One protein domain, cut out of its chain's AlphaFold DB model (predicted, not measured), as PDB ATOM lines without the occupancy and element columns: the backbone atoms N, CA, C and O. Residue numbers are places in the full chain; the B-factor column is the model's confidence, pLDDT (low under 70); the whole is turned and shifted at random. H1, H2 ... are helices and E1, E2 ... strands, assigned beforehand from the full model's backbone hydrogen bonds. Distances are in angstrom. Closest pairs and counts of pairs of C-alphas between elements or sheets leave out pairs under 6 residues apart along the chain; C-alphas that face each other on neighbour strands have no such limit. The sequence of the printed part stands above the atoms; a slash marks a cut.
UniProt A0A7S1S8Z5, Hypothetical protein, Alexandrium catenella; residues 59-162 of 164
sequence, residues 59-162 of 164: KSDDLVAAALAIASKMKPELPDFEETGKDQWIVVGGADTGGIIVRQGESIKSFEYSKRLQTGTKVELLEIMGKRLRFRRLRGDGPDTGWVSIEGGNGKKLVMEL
ATOM      1  N   LYS A  59     321.176 222.392 152.240       53.81
ATOM      2  CA  LYS A  59     321.415 223.833 152.000       53.81
ATOM      3  C   LYS A  59     320.360 224.771 152.596       53.81
ATOM      4  O   LYS A  59     320.663 225.940 152.811       53.81
ATOM      5  N   SER A  60     319.126 224.311 152.786       56.81
ATOM      6  CA  SER A  60     318.039 225.150 153.309       56.81
ATOM      7  C   SER A  60     318.313 225.536 154.763       56.81
ATOM      8  O   SER A  60     318.265 226.716 155.103       56.81
ATOM      9  N   ASP A  61     318.684 224.554 155.582       62.12
ATOM     10  CA  ASP A  61     319.021 224.737 156.992       62.12
ATOM     11  C   ASP A  61     320.305 225.551 157.171       62.12
ATOM     12  O   ASP A  61     320.337 226.462 157.993       62.12
ATOM     13  N   ASP A  62     321.324 225.321 156.335       69.94
ATOM     14  CA  ASP A  62     322.561 226.115 156.350       69.94
ATOM     15  C   ASP A  62     322.307 227.607 156.056       69.94
ATOM     16  O   ASP A  62     322.904 228.484 156.686       69.94
ATOM     17  N   LEU A  63     321.408 227.923 155.115       71.69
ATOM     18  CA  LEU A  63     321.062 229.308 154.770       71.69
ATOM     19  C   LEU A  63     320.274 230.000 155.885       71.69
ATOM     20  O   LEU A  63     320.537 231.169 156.181       71.69
ATOM     21  N   VAL A  64     319.339 229.288 156.517       74.56
ATOM     22  CA  VAL A  64     318.593 229.794 157.679       74.56
ATOM     23  C   VAL A  64     319.534 230.008 158.854       74.56
ATOM     24  O   VAL A  64     319.514 231.084 159.446       74.56
ATOM     25  N   ALA A  65     320.408 229.047 159.152       76.88
ATOM     26  CA  ALA A  65     321.385 229.150 160.229       76.88
ATOM     27  C   ALA A  65     322.362 230.314 160.006       76.88
ATOM     28  O   ALA A  65     322.619 231.093 160.928       76.88
ATOM     29  N   ALA A  66     322.857 230.497 158.778       77.81
ATOM     30  CA  ALA A  66     323.703 231.633 158.424       77.81
ATOM     31  C   ALA A  66     322.966 232.969 158.603       77.81
ATOM     32  O   ALA A  66     323.511 233.905 159.191       77.81
ATOM     33  N   ALA A  67     321.711 233.053 158.156       77.75
ATOM     34  CA  ALA A  67     320.882 234.237 158.335       77.75
ATOM     35  C   ALA A  67     320.602 234.519 159.824       77.75
ATOM     36  O   ALA A  67     320.712 235.664 160.258       77.75
ATOM     37  N   LEU A  68     320.335 233.491 160.636       79.25
ATOM     38  CA  LEU A  68     320.111 233.612 162.081       79.25
ATOM     39  C   LEU A  68     321.379 234.063 162.826       79.25
ATOM     40  O   LEU A  68     321.315 234.846 163.780       79.25
ATOM     41  N   ALA A  69     322.544 233.595 162.376       78.94
ATOM     42  CA  ALA A  69     323.838 234.010 162.902       78.94
ATOM     43  C   ALA A  69     324.134 235.484 162.579       78.94
ATOM     44  O   ALA A  69     324.706 236.187 163.414       78.94
ATOM     45  N   ILE A  70     323.725 235.966 161.398       76.69
ATOM     46  CA  ILE A  70     323.786 237.389 161.034       76.69
ATOM     47  C   ILE A  70     322.817 238.196 161.909       76.69
ATOM     48  O   ILE A  70     323.231 239.186 162.508       76.69
ATOM     49  N   ALA A  71     321.575 237.724 162.071       76.19
ATOM     50  CA  ALA A  71     320.552 238.357 162.906       76.19
ATOM     51  C   ALA A  71     321.025 238.559 164.354       76.19
ATOM     52  O   ALA A  71     320.844 239.623 164.940       76.19
ATOM     53  N   SER A  72     321.672 237.540 164.925       73.62
ATOM     54  CA  SER A  72     322.179 237.578 166.299       73.62
ATOM     55  C   SER A  72     323.357 238.539 166.482       73.62
ATOM     56  O   SER A  72     323.537 239.070 167.575       73.62
ATOM     57  N   LYS A  73     324.150 238.779 165.428       70.50
ATOM     58  CA  LYS A  73     325.310 239.688 165.446       70.50
ATOM     59  C   LYS A  73     324.953 241.131 165.088       70.50
ATOM     60  O   LYS A  73     325.715 242.037 165.422       70.50
ATOM     61  N   MET A  74     323.830 241.357 164.407       68.88
ATOM     62  CA  MET A  74     323.360 242.695 164.058       68.88
ATOM     63  C   MET A  74     322.851 243.441 165.296       68.88
ATOM     64  O   MET A  74     322.074 242.914 166.096       68.88
ATOM     65  N   LYS A  75     323.289 244.697 165.426       62.94
ATOM     66  CA  LYS A  75     322.689 245.692 166.316       62.94
ATOM     67  C   LYS A  75     321.690 246.493 165.484       62.94
ATOM     68  O   LYS A  75     322.138 247.379 164.759       62.94
ATOM     69  N   PRO A  76     320.390 246.165 165.520       61.47
ATOM     70  CA  PRO A  76     319.414 246.961 164.799       61.47
ATOM     71  C   PRO A  76     319.385 248.373 165.391       61.47
ATOM     72  O   PRO A  76     319.403 248.555 166.607       61.47
ATOM     73  N   GLU A  77     319.362 249.373 164.516       59.72
ATOM     74  CA  GLU A  77     319.216 250.781 164.904       59.72
ATOM     75  C   GLU A  77     317.790 251.087 165.406       59.72
ATOM     76  O   GLU A  77     317.564 252.053 166.129       59.72
ATOM     77  N   LEU A  78     316.828 250.235 165.038       63.62
ATOM     78  CA  LEU A  78     315.414 250.370 165.369       63.62
ATOM     79  C   LEU A  78     314.991 249.351 166.438       63.62
ATOM     80  O   LEU A  78     315.481 248.220 166.399       63.62
ATOM     81  N   PRO A  79     314.058 249.719 167.341       68.50
ATOM     82  CA  PRO A  79     313.532 248.809 168.350       68.50
ATOM     83  C   PRO A  79     312.880 247.586 167.700       68.50
ATOM     84  O   PRO A  79     312.294 247.677 166.613       68.50
ATOM     85  N   ASP A  80     313.013 246.449 168.377       73.19
ATOM     86  CA  ASP A  80     312.392 245.198 167.964       73.19
ATOM     87  C   ASP A  80     310.863 245.312 168.113       73.19
ATOM     88  O   ASP A  80     310.363 245.913 169.068       73.19
ATOM     89  N   PHE A  81     310.111 244.765 167.156       70.31
ATOM     90  CA  PHE A  81     308.654 244.657 167.273       70.31
ATOM     91  C   PHE A  81     308.290 243.375 168.026       70.31
ATOM     92  O   PHE A  81     308.895 242.332 167.787       70.31
ATOM     93  N   GLU A  82     307.295 243.457 168.915       65.12
ATOM     94  CA  GLU A  82     306.807 242.310 169.690       65.12
ATOM     95  C   GLU A  82     306.402 241.154 168.762       65.12
ATOM     96  O   GLU A  82     305.536 241.308 167.893       65.12
ATOM     97  N   GLU A  83     307.031 239.990 168.956       64.06
ATOM     98  CA  GLU A  83     306.674 238.737 168.286       64.06
ATOM     99  C   GLU A  83     305.233 238.371 168.642       64.06
ATOM    100  O   GLU A  83     304.938 237.972 169.766       64.06
ATOM    101  N   THR A  84     304.315 238.569 167.695       61.25
ATOM    102  CA  THR A  84     302.882 238.366 167.938       61.25
ATOM    103  C   THR A  84     302.409 236.996 167.434       61.25
ATOM    104  O   THR A  84     301.392 236.496 167.915       61.25
ATOM    105  N   GLY A  85     303.130 236.356 166.502       60.97
ATOM    106  CA  GLY A  85     302.699 235.110 165.862       60.97
ATOM    107  C   GLY A  85     303.799 234.083 165.579       60.97
ATOM    108  O   GLY A  85     304.987 234.400 165.551       60.97
ATOM    109  N   LYS A  86     303.345 232.845 165.333       66.94
ATOM    110  CA  LYS A  86     304.147 231.648 164.998       66.94
ATOM    111  C   LYS A  86     304.708 231.661 163.573       66.94
ATOM    112  O   LYS A  86     305.555 230.852 163.225       66.94
ATOM    113  N   ASP A  87     304.246 232.584 162.736       83.94
ATOM    114  CA  ASP A  87     304.650 232.670 161.336       83.94
ATOM    115  C   ASP A  87     305.875 233.580 161.190       83.94
ATOM    116  O   ASP A  87     305.836 234.654 160.576       83.94
ATOM    117  N   GLN A  88     306.982 233.161 161.801       88.62
ATOM    118  CA  GLN A  88     308.256 233.855 161.698       88.62
ATOM    119  C   GLN A  88     308.975 233.487 160.412       88.62
ATOM    120  O   GLN A  88     309.038 232.335 160.000       88.62
ATOM    121  N   TRP A  89     309.561 234.486 159.772       91.69
ATOM    122  CA  TRP A  89     310.303 234.340 158.535       91.69
ATOM    123  C   TRP A  89     311.638 235.056 158.657       91.69
ATOM    124  O   TRP A  89     311.797 236.060 159.351       91.69
ATOM    125  N   ILE A  90     312.632 234.547 157.949       90.38
ATOM    126  CA  ILE A  90     313.949 235.148 157.871       90.38
ATOM    127  C   ILE A  90     314.351 235.375 156.428       90.38
ATOM    128  O   ILE A  90     314.102 234.572 155.523       90.38
ATOM    129  N   VAL A  91     315.001 236.509 156.213       90.62
ATOM    130  CA  VAL A  91     315.571 236.854 154.923       90.62
ATOM    131  C   VAL A  91     316.856 236.069 154.706       90.62
ATOM    132  O   VAL A  91     317.883 236.371 155.306       90.62
ATOM    133  N   VAL A  92     316.817 235.097 153.800       88.88
ATOM    134  CA  VAL A  92     317.989 234.302 153.382       88.88
ATOM    135  C   VAL A  92     318.554 234.756 152.033       88.88
ATOM    136  O   VAL A  92     319.678 234.420 151.666       88.88
ATOM    137  N   GLY A  93     317.776 235.528 151.273       82.81
ATOM    138  CA  GLY A  93     318.131 236.004 149.944       82.81
ATOM    139  C   GLY A  93     318.824 237.359 149.929       82.81
ATOM    140  O   GLY A  93     318.821 238.112 150.901       82.81
ATOM    141  N   GLY A  94     319.388 237.691 148.767       77.75
ATOM    142  CA  GLY A  94     319.963 239.010 148.511       77.75
ATOM    143  C   GLY A  94     321.334 239.252 149.142       77.75
ATOM    144  O   GLY A  94     321.794 240.386 149.080       77.75
ATOM    145  N   ALA A  95     322.002 238.230 149.689       73.56
ATOM    146  CA  ALA A  95     323.339 238.370 150.275       73.56
ATOM    147  C   ALA A  95     324.343 238.989 149.282       73.56
ATOM    148  O   ALA A  95     325.069 239.915 149.632       73.56
ATOM    149  N   ASP A  96     324.293 238.564 148.014       70.56
ATOM    150  CA  ASP A  96     325.133 239.098 146.931       70.56
ATOM    151  C   ASP A  96     324.816 240.567 146.583       70.56
ATOM    152  O   ASP A  96     325.651 241.285 146.041       70.56
ATOM    153  N   THR A  97     323.587 241.019 146.858       72.88
ATOM    154  CA  THR A  97     323.063 242.342 146.475       72.88
ATOM    155  C   THR A  97     322.815 243.270 147.667       72.88
ATOM    156  O   THR A  97     322.177 244.311 147.502       72.88
ATOM    157  N   GLY A  98     323.272 242.886 148.864       75.94
ATOM    158  CA  GLY A  98     323.095 243.642 150.107       75.94
ATOM    159  C   GLY A  98     321.666 243.655 150.671       75.94
ATOM    160  O   GLY A  98     321.349 244.514 151.487       75.94
ATOM    161  N   GLY A  99     320.796 242.740 150.236       85.81
ATOM    162  CA  GLY A  99     319.417 242.600 150.709       85.81
ATOM    163  C   GLY A  99     318.373 242.464 149.598       85.81
ATOM    164  O   GLY A  99     318.693 242.425 148.404       85.81
ATOM    165  N   ILE A 100     317.105 242.404 150.008       87.00
ATOM    166  CA  ILE A 100     315.926 242.297 149.142       87.00
ATOM    167  C   ILE A 100     315.252 243.660 148.996       87.00
ATOM    168  O   ILE A 100     315.173 244.452 149.935       87.00
ATOM    169  N   ILE A 101     314.732 243.924 147.800       86.31
ATOM    170  CA  ILE A 101     313.921 245.108 147.519       86.31
ATOM    171  C   ILE A 101     312.537 244.927 148.140       86.31
ATOM    172  O   ILE A 101     311.825 243.974 147.819       86.31
ATOM    173  N   VAL A 102     312.148 245.879 148.981       90.00
ATOM    174  CA  VAL A 102     310.815 245.933 149.579       90.00
ATOM    175  C   VAL A 102     309.961 246.914 148.798       90.00
ATOM    176  O   VAL A 102     310.406 248.007 148.454       90.00
ATOM    177  N   ARG A 103     308.717 246.539 148.525       89.38
ATOM    178  CA  ARG A 103     307.731 247.402 147.871       89.38
ATOM    179  C   ARG A 103     306.651 247.819 148.860       89.38
ATOM    180  O   ARG A 103     306.299 247.061 149.755       89.38
ATOM    181  N   GLN A 104     306.115 249.022 148.696       86.50
ATOM    182  CA  GLN A 104     305.046 249.538 149.555       86.50
ATOM    183  C   GLN A 104     303.722 248.794 149.338       86.50
ATOM    184  O   GLN A 104     302.958 248.608 150.279       86.50
ATOM    185  N   GLY A 105     303.471 248.330 148.113       84.94
ATOM    186  CA  GLY A 105     302.243 247.633 147.740       84.94
ATOM    187  C   GLY A 105     302.493 246.319 147.008       84.94
ATOM    188  O   GLY A 105     303.573 246.072 146.463       84.94
ATOM    189  N   GLU A 106     301.441 245.508 146.941       83.12
ATOM    190  CA  GLU A 106     301.412 244.208 146.268       83.12
ATOM    191  C   GLU A 106     301.704 244.314 144.762       83.12
ATOM    192  O   GLU A 106     302.257 243.391 144.170       83.12
ATOM    193  N   SER A 107     301.425 245.454 144.123       78.00
ATOM    194  CA  SER A 107     301.686 245.634 142.691       78.00
ATOM    195  C   SER A 107     303.179 245.801 142.376       78.00
ATOM    196  O   SER A 107     303.945 246.401 143.136       78.00
ATOM    197  N   ILE A 108     303.615 245.302 141.215       71.31
ATOM    198  CA  ILE A 108     304.974 245.521 140.681       71.31
ATOM    199  C   ILE A 108     305.207 247.003 140.347       71.31
ATOM    200  O   ILE A 108     306.341 247.462 140.395       71.31
ATOM    201  N   LYS A 109     304.138 247.758 140.065       77.62
ATOM    202  CA  LYS A 109     304.199 249.202 139.798       77.62
ATOM    203  C   LYS A 109     304.230 250.057 141.069       77.62
ATOM    204  O   LYS A 109     304.371 251.270 140.970       77.62
ATOM    205  N   SER A 110     304.064 249.445 142.243       78.75
ATOM    206  CA  SER A 110     304.088 250.163 143.518       78.75
ATOM    207  C   SER A 110     305.480 250.707 143.812       78.75
ATOM    208  O   SER A 110     306.481 250.098 143.414       78.75
ATOM    209  N   PHE A 111     305.518 251.795 144.583       83.69
ATOM    210  CA  PHE A 111     306.749 252.406 145.067       83.69
ATOM    211  C   PHE A 111     307.644 251.361 145.741       83.69
ATOM    212  O   PHE A 111     307.195 250.583 146.589       83.69
ATOM    213  N   GLU A 112     308.903 251.308 145.321       86.31
ATOM    214  CA  GLU A 112     309.930 250.519 145.987       86.31
ATOM    215  C   GLU A 112     310.619 251.377 147.038       86.31
ATOM    216  O   GLU A 112     310.985 252.521 146.779       86.31
ATOM    217  N   TYR A 113     310.766 250.835 148.243       82.38
ATOM    218  CA  TYR A 113     311.483 251.529 149.297       82.38
ATOM    219  C   TYR A 113     312.955 251.656 148.914       82.38
ATOM    220  O   TYR A 113     313.585 250.689 148.483       82.38
ATOM    221  N   SER A 114     313.524 252.839 149.149       79.69
ATOM    222  CA  SER A 114     314.961 253.069 148.966       79.69
ATOM    223  C   SER A 114     315.799 252.185 149.896       79.69
ATOM    224  O   SER A 114     316.894 251.762 149.529       79.69
ATOM    225  N   LYS A 115     315.277 251.880 151.097       84.00
ATOM    226  CA  LYS A 115     315.920 250.977 152.059       84.00
ATOM    227  C   LYS A 115     315.579 249.526 151.710       84.00
ATOM    228  O   LYS A 115     314.411 249.145 151.636       84.00
ATOM    229  N   ARG A 116     316.618 248.718 151.509       87.44
ATOM    230  CA  ARG A 116     316.510 247.274 151.272       87.44
ATOM    231  C   ARG A 116     316.441 246.530 152.599       87.44
ATOM    232  O   ARG A 116     316.990 246.990 153.594       87.44
ATOM    233  N   LEU A 117     315.775 245.383 152.589       88.88
ATOM    234  CA  LEU A 117     315.711 244.482 153.730       88.88
ATOM    235  C   LEU A 117     316.954 243.592 153.721       88.88
ATOM    236  O   LEU A 117     317.141 242.814 152.780       88.88
ATOM    237  N   GLN A 118     317.826 243.729 154.712       87.44
ATOM    238  CA  GLN A 118     319.088 242.994 154.733       87.44
ATOM    239  C   GLN A 118     318.882 241.497 154.984       87.44
ATOM    240  O   GLN A 118     317.930 241.071 155.642       87.44
ATOM    241  N   THR A 119     319.814 240.692 154.478       88.25
ATOM    242  CA  THR A 119     319.888 239.261 154.787       88.25
ATOM    243  C   THR A 119     320.140 239.050 156.278       88.25
ATOM    244  O   THR A 119     320.941 239.761 156.877       88.25
ATOM    245  N   GLY A 120     319.435 238.094 156.878       87.50
ATOM    246  CA  GLY A 120     319.396 237.890 158.325       87.50
ATOM    247  C   GLY A 120     318.305 238.683 159.043       87.50
ATOM    248  O   GLY A 120     318.121 238.495 160.239       87.50
ATOM    249  N   THR A 121     317.542 239.533 158.351       88.81
ATOM    250  CA  THR A 121     316.416 240.228 158.992       88.81
ATOM    251  C   THR A 121     315.300 239.236 159.304       88.81
ATOM    252  O   THR A 121     314.834 238.521 158.412       88.81
ATOM    253  N   LYS A 122     314.872 239.208 160.567       89.62
ATOM    254  CA  LYS A 122     313.690 238.482 161.022       89.62
ATOM    255  C   LYS A 122     312.454 239.324 160.779       89.62
ATOM    256  O   LYS A 122     312.397 240.505 161.140       89.62
ATOM    257  N   VAL A 123     311.461 238.703 160.177       90.62
ATOM    258  CA  VAL A 123     310.201 239.322 159.822       90.62
ATOM    259  C   VAL A 123     309.058 238.382 160.158       90.62
ATOM    260  O   VAL A 123     309.197 237.172 160.097       90.62
ATOM    261  N   GLU A 124     307.921 238.936 160.509       90.06
ATOM    262  CA  GLU A 124     306.682 238.210 160.705       90.06
ATOM    263  C   GLU A 124     305.894 238.226 159.402       90.06
ATOM    264  O   GLU A 124     305.782 239.266 158.736       90.06
ATOM    265  N   LEU A 125     305.350 237.074 159.036       91.25
ATOM    266  CA  LEU A 125     304.410 236.972 157.940       91.25
ATOM    267  C   LEU A 125     303.082 237.616 158.343       91.25
ATOM    268  O   LEU A 125     302.427 237.172 159.278       91.25
ATOM    269  N   LEU A 126     302.661 238.633 157.593       89.44
ATOM    270  CA  LEU A 126     301.322 239.207 157.733       89.44
ATOM    271  C   LEU A 126     300.351 238.601 156.722       89.44
ATOM    272  O   LEU A 126     299.213 238.295 157.058       89.44
ATOM    273  N   GLU A 127     300.776 238.478 155.461       88.12
ATOM    274  CA  GLU A 127     299.888 238.063 154.375       88.12
ATOM    275  C   GLU A 127     300.677 237.502 153.189       88.12
ATOM    276  O   GLU A 127     301.733 238.028 152.837       88.12
ATOM    277  N   ILE A 128     300.160 236.462 152.531       88.81
ATOM    278  CA  ILE A 128     300.730 235.935 151.284       88.81
ATOM    279  C   ILE A 128     299.731 236.130 150.148       88.81
ATOM    280  O   ILE A 128     298.627 235.592 150.177       88.81
ATOM    281  N   MET A 129     300.163 236.830 149.101       84.31
ATOM    282  CA  MET A 129     299.439 236.956 147.839       84.31
ATOM    283  C   MET A 129     300.266 236.345 146.707       84.31
ATOM    284  O   MET A 129     301.194 236.947 146.154       84.31
ATOM    285  N   GLY A 130     299.946 235.094 146.374       86.62
ATOM    286  CA  GLY A 130     300.610 234.331 145.318       86.62
ATOM    287  C   GLY A 130     302.096 234.101 145.605       86.62
ATOM    288  O   GLY A 130     302.460 233.200 146.350       86.62
ATOM    289  N   LYS A 131     302.966 234.909 144.986       85.88
ATOM    290  CA  LYS A 131     304.437 234.848 145.144       85.88
ATOM    291  C   LYS A 131     305.006 236.030 145.928       85.88
ATOM    292  O   LYS A 131     306.226 236.227 145.969       85.88
ATOM    293  N   ARG A 132     304.130 236.864 146.485       88.62
ATOM    294  CA  ARG A 132     304.481 238.043 147.268       88.62
ATOM    295  C   ARG A 132     304.022 237.855 148.699       88.62
ATOM    296  O   ARG A 132     302.936 237.350 148.951       88.62
ATOM    297  N   LEU A 133     304.877 238.270 149.611       91.19
ATOM    298  CA  LEU A 133     304.699 238.148 151.038       91.19
ATOM    299  C   LEU A 133     304.733 239.551 151.625       91.19
ATOM    300  O   LEU A 133     305.702 240.295 151.433       91.19
ATOM    301  N   ARG A 134     303.659 239.914 152.313       91.81
ATOM    302  CA  ARG A 134     303.601 241.080 153.173       91.81
ATOM    303  C   ARG A 134     304.188 240.694 154.517       91.81
ATOM    304  O   ARG A 134     303.730 239.742 155.144       91.81
ATOM    305  N   PHE A 135     305.188 241.442 154.947       91.38
ATOM    306  CA  PHE A 135     305.867 241.192 156.206       91.38
ATOM    307  C   PHE A 135     305.811 242.404 157.127       91.38
ATOM    308  O   PHE A 135     305.621 243.545 156.680       91.38
ATOM    309  N   ARG A 136     306.051 242.134 158.407       90.06
ATOM    310  CA  ARG A 136     306.405 243.113 159.430       90.06
ATOM    311  C   ARG A 136     307.790 242.785 159.966       90.06
ATOM    312  O   ARG A 136     308.054 241.658 160.352       90.06
ATOM    313  N   ARG A 137     308.714 243.735 159.944       88.56
ATOM    314  CA  ARG A 137     310.066 243.569 160.474       88.56
ATOM    315  C   ARG A 137     309.971 243.370 161.980       88.56
ATOM    316  O   ARG A 137     309.425 244.224 162.667       88.56
ATOM    317  N   LEU A 138     310.517 242.264 162.464       86.31
ATOM    318  CA  LEU A 138     310.655 242.002 163.893       86.31
ATOM    319  C   LEU A 138     312.005 242.522 164.367       86.31
ATOM    320  O   LEU A 138     312.064 243.367 165.251       86.31
ATOM    321  N   ARG A 139     313.084 242.073 163.712       83.62
ATOM    322  CA  ARG A 139     314.462 242.383 164.099       83.62
ATOM    323  C   ARG A 139     315.394 242.415 162.895       83.62
ATOM    324  O   ARG A 139     315.419 241.475 162.106       83.62
ATOM    325  N   GLY A 140     316.200 243.469 162.785       84.56
ATOM    326  CA  GLY A 140     317.186 243.660 161.715       84.56
ATOM    327  C   GLY A 140     316.995 244.970 160.957       84.56
ATOM    328  O   GLY A 140     316.282 245.864 161.421       84.56
ATOM    329  N   ASP A 141     317.624 245.075 159.789       82.44
ATOM    330  CA  ASP A 141     317.739 246.321 159.036       82.44
ATOM    331  C   ASP A 141     316.872 246.341 157.782       82.44
ATOM    332  O   ASP A 141     316.970 245.495 156.889       82.44
ATOM    333  N   GLY A 142     316.024 247.361 157.698       84.75
ATOM    334  CA  GLY A 142     315.116 247.555 156.582       84.75
ATOM    335  C   GLY A 142     313.890 248.371 156.980       84.75
ATOM    336  O   GLY A 142     313.852 248.915 158.084       84.75
ATOM    337  N   PRO A 143     312.907 248.486 156.079       86.94
ATOM    338  CA  PRO A 143     311.608 249.067 156.398       86.94
ATOM    339  C   PRO A 143     310.805 248.163 157.344       86.94
ATOM    340  O   PRO A 143     310.926 246.938 157.295       86.94
ATOM    341  N   ASP A 144     309.963 248.775 158.179       86.06
ATOM    342  CA  ASP A 144     309.174 248.074 159.203       86.06
ATOM    343  C   ASP A 144     308.088 247.181 158.618       86.06
ATOM    344  O   ASP A 144     307.727 246.168 159.201       86.06
ATOM    345  N   THR A 145     307.549 247.543 157.459       89.06
ATOM    346  CA  THR A 145     306.557 246.739 156.752       89.06
ATOM    347  C   THR A 145     306.739 246.877 155.253       89.06
ATOM    348  O   THR A 145     307.248 247.881 154.745       89.06
ATOM    349  N   GLY A 146     306.275 245.873 154.524       90.88
ATOM    350  CA  GLY A 146     306.154 245.969 153.081       90.88
ATOM    351  C   GLY A 146     305.961 244.624 152.416       90.88
ATOM    352  O   GLY A 146     305.703 243.615 153.066       90.88
ATOM    353  N   TRP A 147     306.080 244.639 151.097       91.62
ATOM    354  CA  TRP A 147     305.900 243.493 150.224       91.62
ATOM    355  C   TRP A 147     307.240 243.055 149.648       91.62
ATOM    356  O   TRP A 147     307.947 243.842 149.015       91.62
ATOM    357  N   VAL A 148     307.567 241.781 149.829       90.62
ATOM    358  CA  VAL A 148     308.728 241.116 149.225       90.62
ATOM    359  C   VAL A 148     308.274 239.938 148.384       90.62
ATOM    360  O   VAL A 148     307.169 239.427 148.537       90.62
ATOM    361  N   SER A 149     309.119 239.496 147.462       87.62
ATOM    362  CA  SER A 149     308.884 238.243 146.747       87.62
ATOM    363  C   SER A 149     309.420 237.073 147.563       87.62
ATOM    364  O   SER A 149     310.529 237.151 148.086       87.62
ATOM    365  N   ILE A 150     308.649 235.988 147.645       90.19
ATOM    366  CA  ILE A 150     309.057 234.758 148.347       90.19
ATOM    367  C   ILE A 150     310.226 234.098 147.608       90.19
ATOM    368  O   ILE A 150     311.188 233.619 148.208       90.19
ATOM    369  N   GLU A 151     310.163 234.136 146.280       86.88
ATOM    370  CA  GLU A 151     311.166 233.599 145.372       86.88
ATOM    371  C   GLU A 151     311.608 234.657 144.354       86.88
ATOM    372  O   GLU A 151     310.816 235.468 143.869       86.88
ATOM    373  N   GLY A 152     312.898 234.663 144.029       80.50
ATOM    374  CA  GLY A 152     313.454 235.505 142.976       80.50
ATOM    375  C   GLY A 152     313.171 234.940 141.582       80.50
ATOM    376  O   GLY A 152     312.845 233.766 141.424       80.50
ATOM    377  N   GLY A 153     313.407 235.742 140.538       74.38
ATOM    378  CA  GLY A 153     313.206 235.332 139.135       74.38
ATOM    379  C   GLY A 153     314.032 234.121 138.668       74.38
ATOM    380  O   GLY A 153     313.792 233.605 137.583       74.38
ATOM    381  N   ASN A 154     314.974 233.652 139.492       72.56
ATOM    382  CA  ASN A 154     315.809 232.476 139.243       72.56
ATOM    383  C   ASN A 154     315.357 231.242 140.063       72.56
ATOM    384  O   ASN A 154     316.122 230.289 140.172       72.56
ATOM    385  N   GLY A 155     314.190 231.289 140.724       77.44
ATOM    386  CA  GLY A 155     313.688 230.225 141.612       77.44
ATOM    387  C   GLY A 155     314.402 230.127 142.969       77.44
ATOM    388  O   GLY A 155     314.191 229.183 143.722       77.44
ATOM    389  N   LYS A 156     315.275 231.091 143.296       81.31
ATOM    390  CA  LYS A 156     315.950 231.151 144.600       81.31
ATOM    391  C   LYS A 156     314.978 231.664 145.659       81.31
ATOM    392  O   LYS A 156     314.409 232.740 145.464       81.31
ATOM    393  N   LYS A 157     314.836 230.953 146.782       86.38
ATOM    394  CA  LYS A 157     314.085 231.455 147.939       86.38
ATOM    395  C   LYS A 157     314.775 232.690 148.509       86.38
ATOM    396  O   LYS A 157     315.987 232.696 148.709       86.38
ATOM    397  N   LEU A 158     313.999 233.747 148.696       87.69
ATOM    398  CA  LEU A 158     314.470 235.013 149.243       87.69
ATOM    399  C   LEU A 158     314.158 235.119 150.735       87.69
ATOM    400  O   LEU A 158     314.963 235.634 151.509       87.69
ATOM    401  N   VAL A 159     313.019 234.573 151.134       89.62
ATOM    402  CA  VAL A 159     312.608 234.447 152.527       89.62
ATOM    403  C   VAL A 159     312.268 232.993 152.813       89.62
ATOM    404  O   VAL A 159     311.825 232.255 151.926       89.62
ATOM    405  N   MET A 160     312.524 232.581 154.043       88.56
ATOM    406  CA  MET A 160     312.212 231.251 154.537       88.56
ATOM    407  C   MET A 160     311.516 231.354 155.879       88.56
ATOM    408  O   MET A 160     311.879 232.197 156.691       88.56
ATOM    409  N   GLU A 161     310.536 230.490 156.085       89.50
ATOM    410  CA  GLU A 161     309.879 230.305 157.371       89.50
ATOM    411  C   GLU A 161     310.874 229.722 158.381       89.50
ATOM    412  O   GLU A 161     311.684 228.851 158.039       89.50
ATOM    413  N   LEU A 162     310.854 230.255 159.596       82.56
ATOM    414  CA  LEU A 162     311.607 229.759 160.735       82.56
ATOM    415  C   LEU A 162     310.727 228.753 161.486       82.56
ATOM    416  O   LEU A 162     309.625 229.126 161.880       82.56
TER     417      LEU A 162
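AT A GLANCE: This is residues 59 to 162 of the 164 residues of the protein "Hypothetical protein" of Alexandrium catenella (UniProt A0A7S1S8Z5). An antiparallel sheet of five strands is curled like part of a barrel, not closed, and helix H1 packs across it at E1 and E5. The unnamed residues 92 to 121 make a long excursion between E1 and E2. The printed part has 104 residues, under half of them in named elements, in the order H1 E1 E2 E3 E4 E5; the sheet's order is E4 E3 E2 E1 E5 and the class is mixed. It is compact, with a radius of gyration of the C-alphas of 12.4 A and spans of 35 by 30 by 26 A.

IN THESE COORDINATES: Find C-alpha 122 at (313.690, 238.482, 161.022), where E2, residues 122 to 129, begins its 19.5 A; it bends by 67 degrees at residue 126. E3, residues 132 to 139, runs 20.0 A and bends by 54 degrees at residue 136. Look next for E4 at 145 to 149, E1 at 88 to 91 and E5 at 159 to 161, ending at C-alpha 161 (309.879, 230.305, 157.371). H1, residues 59 to 73, runs 21.2 A from C-alpha 59 at (321.415, 223.833, 152.000).

HOW THE PARTS SIT: E1 to E4 form a meander, each strand the antiparallel neighbour of the one before. Within hydrogen-bond range you find N 134 and O 127 at 2.7 A for E3 and E2, N 89 and O 123 at 2.7 A for E2 and E1, N 133 and O 148 at 2.8 A for E4 and E3, and N 90 and O 160 at 2.8 A for E1 and E5. The edge strands E4 and E5 have their closest C-alphas, Ser 149 and Val 159, 7.9 A apart. H1 is on the sheet at a height of 9.3 A, two layers, a helix on one face of a sheet; on the local plane it runs across the strands, at 84 degrees to E5. Its closest C-alphas to E1 are Ala 67 and Val 91, 6.8 A. In H1 every O i to N i+4 pair is within hydrogen-bond range.

THE WHOLE: The C-alphas of Lys 73 and Lys 109, the two farthest apart, are 34.6 A apart. The printed part has no cut; the links H1 to E1 and E1 to E2 are long. Confidence is under 70 at residues 59 to 62, 74 to 79 and 82 to 86.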